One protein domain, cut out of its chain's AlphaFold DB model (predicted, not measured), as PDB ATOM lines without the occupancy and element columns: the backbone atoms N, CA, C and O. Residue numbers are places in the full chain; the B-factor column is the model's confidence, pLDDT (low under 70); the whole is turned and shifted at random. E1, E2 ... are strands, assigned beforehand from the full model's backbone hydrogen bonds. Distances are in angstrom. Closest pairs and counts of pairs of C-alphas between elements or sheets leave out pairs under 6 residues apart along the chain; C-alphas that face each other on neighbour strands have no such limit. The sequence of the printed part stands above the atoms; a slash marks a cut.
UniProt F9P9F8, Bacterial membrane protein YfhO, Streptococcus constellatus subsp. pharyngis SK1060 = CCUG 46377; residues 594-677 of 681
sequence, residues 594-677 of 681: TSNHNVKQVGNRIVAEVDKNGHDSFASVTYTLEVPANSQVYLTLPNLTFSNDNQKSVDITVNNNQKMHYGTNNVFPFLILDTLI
ATOM      1  N   THR A 594     225.826 323.597 224.828       89.69
ATOM      2  CA  THR A 594     226.532 323.916 223.577       89.69
ATOM      3  C   THR A 594     226.943 325.382 223.530       89.69
ATOM      4  O   THR A 594     228.010 325.718 223.024       89.69
ATOM      5  N   SER A 595     226.130 326.259 224.116       89.38
ATOM      6  CA  SER A 595     226.473 327.655 224.368       89.38
ATOM      7  C   SER A 595     225.800 328.155 225.642       89.38
ATOM      8  O   SER A 595     224.852 327.554 226.155       89.38
ATOM      9  N   ASN A 596     226.315 329.252 226.185       88.94
ATOM     10  CA  ASN A 596     225.714 329.933 227.317       88.94
ATOM     11  C   ASN A 596     225.842 331.453 227.162       88.94
ATOM     12  O   ASN A 596     226.714 331.938 226.446       88.94
ATOM     13  N   HIS A 597     224.944 332.188 227.814       86.06
ATOM     14  CA  HIS A 597     224.936 333.649 227.846       86.06
ATOM     15  C   HIS A 597     224.821 334.134 229.288       86.06
ATOM     16  O   HIS A 597     224.084 333.549 230.089       86.06
ATOM     17  N   ASN A 598     225.564 335.197 229.605       83.81
ATOM     18  CA  ASN A 598     225.622 335.828 230.927       83.81
ATOM     19  C   ASN A 598     226.014 334.879 232.085       83.81
ATOM     20  O   ASN A 598     225.661 335.097 233.243       83.81
ATOM     21  N   VAL A 599     226.754 333.802 231.792       83.56
ATOM     22  CA  VAL A 599     227.242 332.847 232.798       83.56
ATOM     23  C   VAL A 599     228.612 333.281 233.302       83.56
ATOM     24  O   VAL A 599     229.611 333.176 232.593       83.56
ATOM     25  N   LYS A 600     228.680 333.717 234.562       83.56
ATOM     26  CA  LYS A 600     229.943 334.039 235.230       83.56
ATOM     27  C   LYS A 600     230.289 332.956 236.239       83.56
ATOM     28  O   LYS A 600     229.561 332.731 237.205       83.56
ATOM     29  N   GLN A 601     231.410 332.277 236.029       82.38
ATOM     30  CA  GLN A 601     231.892 331.261 236.957       82.38
ATOM     31  C   GLN A 601     232.867 331.882 237.963       82.38
ATOM     32  O   GLN A 601     233.870 332.479 237.583       82.38
ATOM     33  N   VAL A 602     232.581 331.729 239.256       80.19
ATOM     34  CA  VAL A 602     233.450 332.165 240.359       80.19
ATOM     35  C   VAL A 602     233.783 330.940 241.206       80.19
ATOM     36  O   VAL A 602     232.962 330.456 241.989       80.19
ATOM     37  N   GLY A 603     234.983 330.388 241.008       83.00
ATOM     38  CA  GLY A 603     235.374 329.097 241.579       83.00
ATOM     39  C   GLY A 603     234.445 327.968 241.111       83.00
ATOM     40  O   GLY A 603     234.275 327.748 239.913       83.00
ATOM     41  N   ASN A 604     233.803 327.282 242.064       79.00
ATOM     42  CA  ASN A 604     232.831 326.209 241.798       79.00
ATOM     43  C   ASN A 604     231.371 326.701 241.740       79.00
ATOM     44  O   ASN A 604     230.448 325.886 241.764       79.00
ATOM     45  N   ARG A 605     231.136 328.020 241.720       80.19
ATOM     46  CA  ARG A 605     229.796 328.621 241.693       80.19
ATOM     47  C   ARG A 605     229.526 329.319 240.370       80.19
ATOM     48  O   ARG A 605     230.423 329.903 239.769       80.19
ATOM     49  N   ILE A 606     228.261 329.288 239.968       84.38
ATOM     50  CA  ILE A 606     227.736 330.068 238.849       84.38
ATOM     51  C   ILE A 606     227.023 331.282 239.436       84.38
ATOM     52  O   ILE A 606     226.208 331.138 240.348       84.38
ATOM     53  N   VAL A 607     227.348 332.464 238.927       84.44
ATOM     54  CA  VAL A 607     226.750 333.737 239.319       84.44
ATOM     55  C   VAL A 607     225.943 334.261 238.137       84.44
ATOM     56  O   VAL A 607     226.467 334.372 237.030       84.44
ATOM     57  N   ALA A 608     224.669 334.561 238.389       85.12
ATOM     58  CA  ALA A 608     223.806 335.290 237.470       85.12
ATOM     59  C   ALA A 608     223.825 336.773 237.860       85.12
ATOM     60  O   ALA A 608     223.595 337.105 239.025       85.12
ATOM     61  N   GLU A 609     224.095 337.655 236.903       83.50
ATOM     62  CA  GLU A 609     224.041 339.111 237.080       83.50
ATOM     63  C   GLU A 609     222.930 339.688 236.191       83.50
ATOM     64  O   GLU A 609     222.432 339.013 235.291       83.50
ATOM     65  N   VAL A 610     222.493 340.921 236.458       80.88
ATOM     66  CA  VAL A 610     221.584 341.623 235.537       80.88
ATOM     67  C   VAL A 610     222.371 341.919 234.268       80.88
ATOM     68  O   VAL A 610     223.416 342.573 234.345       80.88
ATOM     69  N   ASP A 611     221.896 341.422 233.128       76.94
ATOM     70  CA  ASP A 611     222.500 341.754 231.843       76.94
ATOM     71  C   ASP A 611     222.321 343.261 231.613       76.94
ATOM     72  O   ASP A 611     221.204 343.746 231.494       76.94
ATOM     73  N   LYS A 612     223.418 344.024 231.637       65.75
ATOM     74  CA  LYS A 612     223.382 345.484 231.442       65.75
ATOM     75  C   LYS A 612     223.233 345.874 229.971       65.75
ATOM     76  O   LYS A 612     222.941 347.033 229.688       65.75
ATOM     77  N   ASN A 613     223.475 344.930 229.059       64.69
ATOM     78  CA  ASN A 613     223.432 345.134 227.613       64.69
ATOM     79  C   ASN A 613     222.120 344.608 227.005       64.69
ATOM     80  O   ASN A 613     221.681 345.119 225.977       64.69
ATOM     81  N   GLY A 614     221.486 343.617 227.638       58.84
ATOM     82  CA  GLY A 614     220.087 343.251 227.411       58.84
ATOM     83  C   GLY A 614     219.168 344.143 228.245       58.84
ATOM     84  O   GLY A 614     219.491 344.479 229.373       58.84
ATOM     85  N   HIS A 615     218.014 344.561 227.732       58.06
ATOM     86  CA  HIS A 615     217.064 345.424 228.460       58.06
ATOM     87  C   HIS A 615     216.358 344.733 229.660       58.06
ATOM     88  O   HIS A 615     215.223 345.079 229.995       58.06
ATOM     89  N   ASP A 616     216.993 343.753 230.305       64.31
ATOM     90  CA  ASP A 616     216.433 342.983 231.412       64.31
ATOM     91  C   ASP A 616     216.550 343.736 232.745       64.31
ATOM     92  O   ASP A 616     217.532 344.411 233.048       64.31
ATOM     93  N   SER A 617     215.533 343.585 233.595       73.06
ATOM     94  CA  SER A 617     215.495 344.172 234.946       73.06
ATOM     95  C   SER A 617     215.884 343.182 236.053       73.06
ATOM     96  O   SER A 617     215.831 343.521 237.235       73.06
ATOM     97  N   PHE A 618     216.266 341.953 235.694       77.50
ATOM     98  CA  PHE A 618     216.519 340.854 236.626       77.50
ATOM     99  C   PHE A 618     217.767 340.053 236.243       77.50
ATOM    100  O   PHE A 618     218.189 340.039 235.091       77.50
ATOM    101  N   ALA A 619     218.373 339.388 237.232       85.94
ATOM    102  CA  ALA A 619     219.536 338.536 237.009       85.94
ATOM    103  C   ALA A 619     219.123 337.240 236.299       85.94
ATOM    104  O   ALA A 619     218.228 336.534 236.771       85.94
ATOM    105  N   SER A 620     219.782 336.920 235.188       86.56
ATOM    106  CA  SER A 620     219.430 335.782 234.335       86.56
ATOM    107  C   SER A 620     220.679 335.089 233.784       86.56
ATOM    108  O   SER A 620     221.730 335.699 233.609       86.56
ATOM    109  N   VAL A 621     220.564 333.785 233.539       88.50
ATOM    110  CA  VAL A 621     221.556 332.977 232.816       88.50
ATOM    111  C   VAL A 621     220.824 332.168 231.762       88.50
ATOM    112  O   VAL A 621     219.759 331.612 232.040       88.50
ATOM    113  N   THR A 622     221.400 332.069 230.568       88.25
ATOM    114  CA  THR A 622     220.808 331.300 229.468       88.25
ATOM    115  C   THR A 622     221.757 330.189 229.055       88.25
ATOM    116  O   THR A 622     222.958 330.405 228.910       88.25
ATOM    117  N   TYR A 623     221.204 328.996 228.849       88.19
ATOM    118  CA  TYR A 623     221.927 327.833 228.351       88.19
ATOM    119  C   TYR A 623     221.240 327.312 227.098       88.19
ATOM    120  O   TYR A 623     220.021 327.140 227.091       88.19
ATOM    121  N   THR A 624     222.033 326.999 226.080       90.31
ATOM    122  CA  THR A 624     221.591 326.240 224.910       90.31
ATOM    123  C   THR A 624     222.036 324.798 225.097       90.31
ATOM    124  O   THR A 624     223.197 324.540 225.416       90.31
ATOM    125  N   LEU A 625     221.110 323.854 224.953       89.25
ATOM    126  CA  LEU A 625     221.343 322.431 225.189       89.25
ATOM    127  C   LEU A 625     220.912 321.638 223.958       89.25
ATOM    128  O   LEU A 625     219.830 321.868 223.424       89.25
ATOM    129  N   GLU A 626     221.723 320.661 223.562       88.81
ATOM    130  CA  GLU A 626     221.279 319.595 222.669       88.81
ATOM    131  C   GLU A 626     220.687 318.466 223.506       88.81
ATOM    132  O   GLU A 626     221.338 317.904 224.391       88.81
ATOM    133  N   VAL A 627     219.418 318.162 223.252       86.12
ATOM    134  CA  VAL A 627     218.650 317.203 224.040       86.12
ATOM    135  C   VAL A 627     218.279 316.022 223.144       86.12
ATOM    136  O   VAL A 627     217.626 316.223 222.119       86.12
ATOM    137  N   PRO A 628     218.659 314.786 223.513       85.88
ATOM    138  CA  PRO A 628     218.265 313.598 222.767       85.88
ATOM    139  C   PRO A 628     216.741 313.451 222.668       85.88
ATOM    140  O   PRO A 628     216.014 313.744 223.623       85.88
ATOM    141  N   ALA A 629     216.260 312.933 221.540       83.88
ATOM    142  CA  ALA A 629     214.849 312.600 221.358       83.88
ATOM    143  C   ALA A 629     214.343 311.633 222.446       83.88
ATOM    144  O   ALA A 629     215.086 310.765 222.911       83.88
ATOM    145  N   ASN A 630     213.065 311.758 222.824       82.69
ATOM    146  CA  ASN A 630     212.399 310.910 223.826       82.69
ATOM    147  C   ASN A 630     213.065 310.937 225.215       82.69
ATOM    148  O   ASN A 630     212.983 309.967 225.970       82.69
ATOM    149  N   SER A 631     213.714 312.048 225.565       86.69
ATOM    150  CA  SER A 631     214.301 312.256 226.887       86.69
ATOM    151  C   SER A 631     213.552 313.332 227.679       86.69
ATOM    152  O   SER A 631     212.873 314.197 227.121       86.69
ATOM    153  N   GLN A 632     213.654 313.247 229.005       89.44
ATOM    154  CA  GLN A 632     213.134 314.247 229.934       89.44
ATOM    155  C   GLN A 632     214.304 315.049 230.495       89.44
ATOM    156  O   GLN A 632     215.226 314.473 231.082       89.44
ATOM    157  N   VAL A 633     214.236 316.373 230.369       89.94
ATOM    158  CA  VAL A 633     215.263 317.261 230.919       89.94
ATOM    159  C   VAL A 633     214.875 317.713 232.318       89.94
ATOM    160  O   VAL A 633     213.754 318.172 232.560       89.94
ATOM    161  N   TYR A 634     215.845 317.616 233.223       88.56
ATOM    162  CA  TYR A 634     215.752 318.106 234.589       88.56
ATOM    163  C   TYR A 634     216.873 319.103 234.870       88.56
ATOM    164  O   TYR A 634     218.005 318.920 234.419       88.56
ATOM    165  N   LEU A 635     216.567 320.123 235.664       87.31
ATOM    166  CA  LEU A 635     217.519 321.110 236.152       87.31
ATOM    167  C   LEU A 635     217.600 321.046 237.670       87.31
ATOM    168  O   LEU A 635     216.634 321.337 238.370       87.31
ATOM    169  N   THR A 636     218.783 320.735 238.184       84.50
ATOM    170  CA  THR A 636     219.042 320.782 239.623       84.50
ATOM    171  C   THR A 636     219.763 322.077 239.968       84.50
ATOM    172  O   THR A 636     220.851 322.326 239.453       84.50
ATOM    173  N   LEU A 637     219.199 322.872 240.880       81.81
ATOM    174  CA  LEU A 637     219.809 324.107 241.394       81.81
ATOM    175  C   LEU A 637     220.117 323.976 242.895       81.81
ATOM    176  O   LEU A 637     219.468 324.621 243.725       81.81
ATOM    177  N   PRO A 638     221.066 323.105 243.289       76.88
ATOM    178  CA  PRO A 638     221.395 322.934 244.695       76.88
ATOM    179  C   PRO A 638     222.081 324.196 245.232       76.88
ATOM    180  O   PRO A 638     222.899 324.807 244.548       76.88
ATOM    181  N   ASN A 639     221.794 324.557 246.486       78.12
ATOM    182  CA  ASN A 639     222.452 325.667 247.190       78.12
ATOM    183  C   ASN A 639     222.325 327.037 246.493       78.12
ATOM    184  O   ASN A 639     223.256 327.843 246.541       78.12
ATOM    185  N   LEU A 640     221.180 327.299 245.853       82.75
ATOM    186  CA  LEU A 640     220.868 328.602 245.269       82.75
ATOM    187  C   LEU A 640     220.818 329.690 246.355       82.75
ATOM    188  O   LEU A 640     220.094 329.556 247.342       82.75
ATOM    189  N   THR A 641     221.559 330.776 246.141       82.50
ATOM    190  CA  THR A 641     221.591 331.958 247.012       82.50
ATOM    191  C   THR A 641     221.189 333.194 246.225       82.50
ATOM    192  O   THR A 641     221.753 333.446 245.161       82.50
ATOM    193  N   PHE A 642     220.255 333.974 246.758       83.44
ATOM    194  CA  PHE A 642     219.853 335.252 246.176       83.44
ATOM    195  C   PHE A 642     220.638 336.391 246.830       83.44
ATOM    196  O   PHE A 642     220.965 336.316 248.009       83.44
ATOM    197  N   SER A 643     220.921 337.457 246.078       80.62
ATOM    198  CA  SER A 643     221.477 338.696 246.643       80.62
ATOM    199  C   SER A 643     220.461 339.459 247.502       80.62
ATOM    200  O   SER A 643     220.846 340.260 248.347       80.62
ATOM    201  N   ASN A 644     219.167 339.208 247.283       79.69
ATOM    202  CA  ASN A 644     218.059 339.726 248.072       79.69
ATOM    203  C   ASN A 644     217.426 338.582 248.875       79.69
ATOM    204  O   ASN A 644     216.804 337.694 248.289       79.69
ATOM    205  N   ASP A 645     217.521 338.644 250.203       75.81
ATOM    206  CA  ASP A 645     216.993 337.623 251.121       75.81
ATOM    207  C   ASP A 645     215.465 337.434 251.033       75.81
ATOM    208  O   ASP A 645     214.925 336.404 251.451       75.81
ATOM    209  N   ASN A 646     214.742 338.410 250.469       75.75
ATOM    210  CA  ASN A 646     213.297 338.318 250.262       75.75
ATOM    211  C   ASN A 646     212.918 337.510 249.010       75.75
ATOM    212  O   ASN A 646     211.774 337.061 248.907       75.75
ATOM    213  N   GLN A 647     213.846 337.294 248.073       77.56
ATOM    214  CA  GLN A 647     213.583 336.520 246.863       77.56
ATOM    215  C   GLN A 647     213.601 335.019 247.183       77.56
ATOM    216  O   GLN A 647     214.543 334.500 247.777       77.56
ATOM    217  N   LYS A 648     212.537 334.303 246.799       76.88
ATOM    218  CA  LYS A 648     212.362 332.865 247.102       76.88
ATOM    219  C   LYS A 648     211.857 332.055 245.915       76.88
ATOM    220  O   LYS A 648     211.278 330.980 246.090       76.88
ATOM    221  N   SER A 649     212.032 332.585 244.716       83.62
ATOM    222  CA  SER A 649     211.549 331.969 243.493       83.62
ATOM    223  C   SER A 649     212.475 332.249 242.324       83.62
ATOM    224  O   SER A 649     213.194 333.252 242.300       83.62
ATOM    225  N   VAL A 650     212.446 331.320 241.375       85.50
ATOM    226  CA  VAL A 650     213.135 331.396 240.093       85.50
ATOM    227  C   VAL A 650     212.117 331.226 238.981       85.50
ATOM    228  O   VAL A 650     211.220 330.386 239.067       85.50
ATOM    229  N   ASP A 651     212.284 332.021 237.935       86.19
ATOM    230  CA  ASP A 651     211.557 331.846 236.692       86.19
ATOM    231  C   ASP A 651     212.452 331.104 235.709       86.19
ATOM    232  O   ASP A 651     213.617 331.462 235.529       86.19
ATOM    233  N   ILE A 652     211.909 330.076 235.069       83.94
ATOM    234  CA  ILE A 652     212.612 329.336 234.029       83.94
ATOM    235  C   ILE A 652     211.824 329.448 232.744       83.94
ATOM    236  O   ILE A 652     210.632 329.155 232.713       83.94
ATOM    237  N   THR A 653     212.511 329.869 231.689       83.81
ATOM    238  CA  THR A 653     211.929 329.974 230.359       83.81
ATOM    239  C   THR A 653     212.593 328.958 229.449       83.81
ATOM    240  O   THR A 653     213.817 328.934 229.344       83.81
ATOM    241  N   VAL A 654     211.788 328.125 228.793       82.31
ATOM    242  CA  VAL A 654     212.258 327.168 227.786       82.31
ATOM    243  C   VAL A 654     211.754 327.608 226.411       82.31
ATOM    244  O   VAL A 654     210.574 327.933 226.254       82.31
ATOM    245  N   ASN A 655     212.660 327.665 225.428       76.94
ATOM    246  CA  ASN A 655     212.385 328.042 224.033       76.94
ATOM    247  C   ASN A 655     211.604 329.365 223.869       76.94
ATOM    248  O   ASN A 655     210.769 329.479 222.976       76.94
ATOM    249  N   ASN A 656     211.830 330.341 224.760       65.56
ATOM    250  CA  ASN A 656     211.185 331.668 224.797       65.56
ATOM    251  C   ASN A 656     209.641 331.695 224.816       65.56
ATOM    252  O   ASN A 656     209.058 332.772 224.758       65.56
ATOM    253  N   ASN A 657     208.978 330.545 224.967       64.25
ATOM    254  CA  ASN A 657     207.521 330.433 224.841       64.25
ATOM    255  C   ASN A 657     206.830 329.967 226.129       64.25
ATOM    256  O   ASN A 657     205.627 330.167 226.282       64.25
ATOM    257  N   GLN A 658     207.559 329.347 227.062       68.62
ATOM    258  CA  GLN A 658     206.985 328.845 228.312       68.62
ATOM    259  C   GLN A 658     207.787 329.319 229.513       68.62
ATOM    260  O   GLN A 658     208.873 328.810 229.781       68.62
ATOM    261  N   LYS A 659     207.222 330.287 230.238       76.31
ATOM    262  CA  LYS A 659     207.753 330.784 231.505       76.31
ATOM    263  C   LYS A 659     207.115 330.014 232.661       76.31
ATOM    264  O   LYS A 659     205.906 330.081 232.872       76.31
ATOM    265  N   MET A 660     207.932 329.289 233.413       77.62
ATOM    266  CA  MET A 660     207.530 328.505 234.575       77.62
ATOM    267  C   MET A 660     208.077 329.142 235.847       77.62
ATOM    268  O   MET A 660     209.272 329.408 235.956       77.62
ATOM    269  N   HIS A 661     207.189 329.381 236.808       79.88
ATOM    270  CA  HIS A 661     207.543 329.955 238.098       79.88
ATOM    271  C   HIS A 661     207.739 328.850 239.134       79.88
ATOM    272  O   HIS A 661     206.802 328.106 239.432       79.88
ATOM    273  N   TYR A 662     208.928 328.776 239.727       78.31
ATOM    274  CA  TYR A 662     209.231 327.821 240.786       78.31
ATOM    275  C   TYR A 662     209.569 328.551 242.076       78.31
ATOM    276  O   TYR A 662     210.549 329.290 242.160       78.31
ATOM    277  N   GLY A 663     208.796 328.280 243.126       75.12
ATOM    278  CA  GLY A 663     209.257 328.553 244.481       75.12
ATOM    279  C   GLY A 663     210.466 327.675 244.797       75.12
ATOM    280  O   GLY A 663     210.529 326.526 244.376       75.12
ATOM    281  N   THR A 664     211.433 328.193 245.546       71.94
ATOM    282  CA  THR A 664     212.593 327.424 246.039       71.94
ATOM    283  C   THR A 664     212.482 327.132 247.538       71.94
ATOM    284  O   THR A 664     213.168 326.265 248.090       71.94
ATOM    285  N   ASN A 665     211.545 327.804 248.213       70.88
ATOM    286  CA  ASN A 665     211.237 327.570 249.614       70.88
ATOM    287  C   ASN A 665     210.410 326.286 249.795       70.88
ATOM    288  O   ASN A 665     209.422 326.072 249.100       70.88
ATOM    289  N   ASN A 666     210.801 325.436 250.747       69.56
ATOM    290  CA  ASN A 666     210.118 324.181 251.094       69.56
ATOM    291  C   ASN A 666     209.867 323.155 249.970       69.56
ATOM    292  O   ASN A 666     209.327 322.101 250.267       69.56
ATOM    293  N   VAL A 667     210.356 323.354 248.744       73.00
ATOM    294  CA  VAL A 667     210.337 322.337 247.668       73.00
ATOM    295  C   VAL A 667     211.743 321.897 247.249       73.00
ATOM    296  O   VAL A 667     212.723 322.603 247.514       73.00
ATOM    297  N   PHE A 668     211.862 320.694 246.680       74.00
ATOM    298  CA  PHE A 668     213.152 320.120 246.288       74.00
ATOM    299  C   PHE A 668     213.729 320.911 245.092       74.00
ATOM    300  O   PHE A 668     212.957 321.342 244.234       74.00
ATOM    301  N   PRO A 669     215.047 321.182 245.005       71.75
ATOM    302  CA  PRO A 669     215.610 322.040 243.959       71.75
ATOM    303  C   PRO A 669     215.837 321.288 242.631       71.75
ATOM    304  O   PRO A 669     216.871 321.467 241.994       71.75
ATOM    305  N   PHE A 670     214.902 320.419 242.241       78.00
ATOM    306  CA  PHE A 670     214.980 319.545 241.066       78.00
ATOM    307  C   PHE A 670     213.820 319.826 240.106       78.00
ATOM    308  O   PHE A 670     212.715 319.309 240.237       78.00
ATOM    309  N   LEU A 671     214.059 320.719 239.162       76.31
ATOM    310  CA  LEU A 671     213.039 321.342 238.331       76.31
ATOM    311  C   LEU A 671     212.898 320.582 237.012       76.31
ATOM    312  O   LEU A 671     213.876 320.080 236.463       76.31
ATOM    313  N   ILE A 672     211.673 320.489 236.509       74.75
ATOM    314  CA  ILE A 672     211.348 319.774 235.271       74.75
ATOM    315  C   ILE A 672     211.248 320.811 234.161       74.75
ATOM    316  O   ILE A 672     210.477 321.753 234.309       74.75
ATOM    317  N   LEU A 673     212.039 320.672 233.097       66.19
ATOM    318  CA  LEU A 673     212.161 321.723 232.086       66.19
ATOM    319  C   LEU A 673     211.350 321.459 230.826       66.19
ATOM    320  O   LEU A 673     210.610 322.331 230.393       66.19
ATOM    321  N   ASP A 674     211.522 320.297 230.203       63.59
ATOM    322  CA  ASP A 674     210.885 320.039 228.915       63.59
ATOM    323  C   ASP A 674     210.827 318.549 228.584       63.59
ATOM    324  O   ASP A 674     211.653 317.745 229.041       63.59
ATOM    325  N   THR A 675     209.868 318.229 227.724       56.72
ATOM    326  CA  THR A 675     209.708 316.957 227.032       56.72
ATOM    327  C   THR A 675     209.870 317.171 225.538       56.72
ATOM    328  O   THR A 675     208.932 317.575 224.853       56.72
ATOM    329  N   LEU A 676     211.037 316.824 224.998       50.62
ATOM    330  CA  LEU A 676     211.242 316.809 223.552       50.62
ATOM    331  C   LEU A 676     210.774 315.466 222.986       50.62
ATOM    332  O   LEU A 676     211.542 314.521 222.795       50.62
ATOM    333  N   ILE A 677     209.465 315.380 222.747       42.50
ATOM    334  CA  ILE A 677     208.863 314.313 221.947       42.50
ATOM    335  C   ILE A 677     209.008 314.737 220.486       42.50
ATOM    336  O   ILE A 677     208.185 315.485 219.961       42.50
TER     337      ILE A 677
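Overview. This is residues 594 to 677 of the 681 residues of the protein "Bacterial membrane protein YfhO" of Streptococcus constellatus subsp. pharyngis SK1060 = CCUG 46377 (UniProt F9P9F8). Four separate two-stranded ribbons cluster together: E6-E7 and E5-E8 are partly face to face, E1-E4 lies to one side with E4 near E6, and E2-E3 turns off at the corner where E1 runs on into E2. The ribbons make few contacts with one another, and long loops fill much of the rest. The printed part has 84 residues with eight named strands, E1 to E8 in chain order, and no named helix; it is all strand in class, though under half of the residues, 41, are in named elements. Each pair is antiparallel. The whole is compact, with a radius of gyration of the C-alphas of 13.7 A, and rounded, spanning 38 by 33 by 28 A.

Along the chain. E1, residues 594 to 597, begins at C-alpha 594 (226.532, 323.916, 223.577). E2 is residues 599 to 602, E3 605 to 608 and E4 622 to 625. E5, residues 631 to 636, is 16.0 A long, E6, 649 to 654, 16.4 A, and E7, 658 to 663, 16.3 A. E8, residues 670 to 676, is 18.1 A long and ends at C-alpha 676 (211.242, 316.809, 223.552).

Arrangement. E1 is antiparallel to E4, with N 597 and O 622 2.9 A apart, within hydrogen-bond range. E1 runs on into E2 at 84 degrees. E2 and E3 form a hairpin, with N 607 and O 600 at 2.8 A. E5 and E8 are antiparallel, with N 635 and O 671 at 2.8 A. E6 and E7 form a hairpin, with N 660 and O 652 at 2.8 A. The closest C-alphas of E6 and E8, Val 654 and Leu 673, are 6.9 A apart. E4 and E6 are near each other; E5 and E7 are apart.

Size, cuts and confidence. The C-alphas farthest apart, Ala 629 and Asp 645, are 38.9 A apart. The printed part has no cut. The links E3 to E4 and E5 to E6 are long. Mean pLDDT of the printed part is 78.5; residues 612 to 616, 656 to 658, 666 and 673 to 677 are under 70.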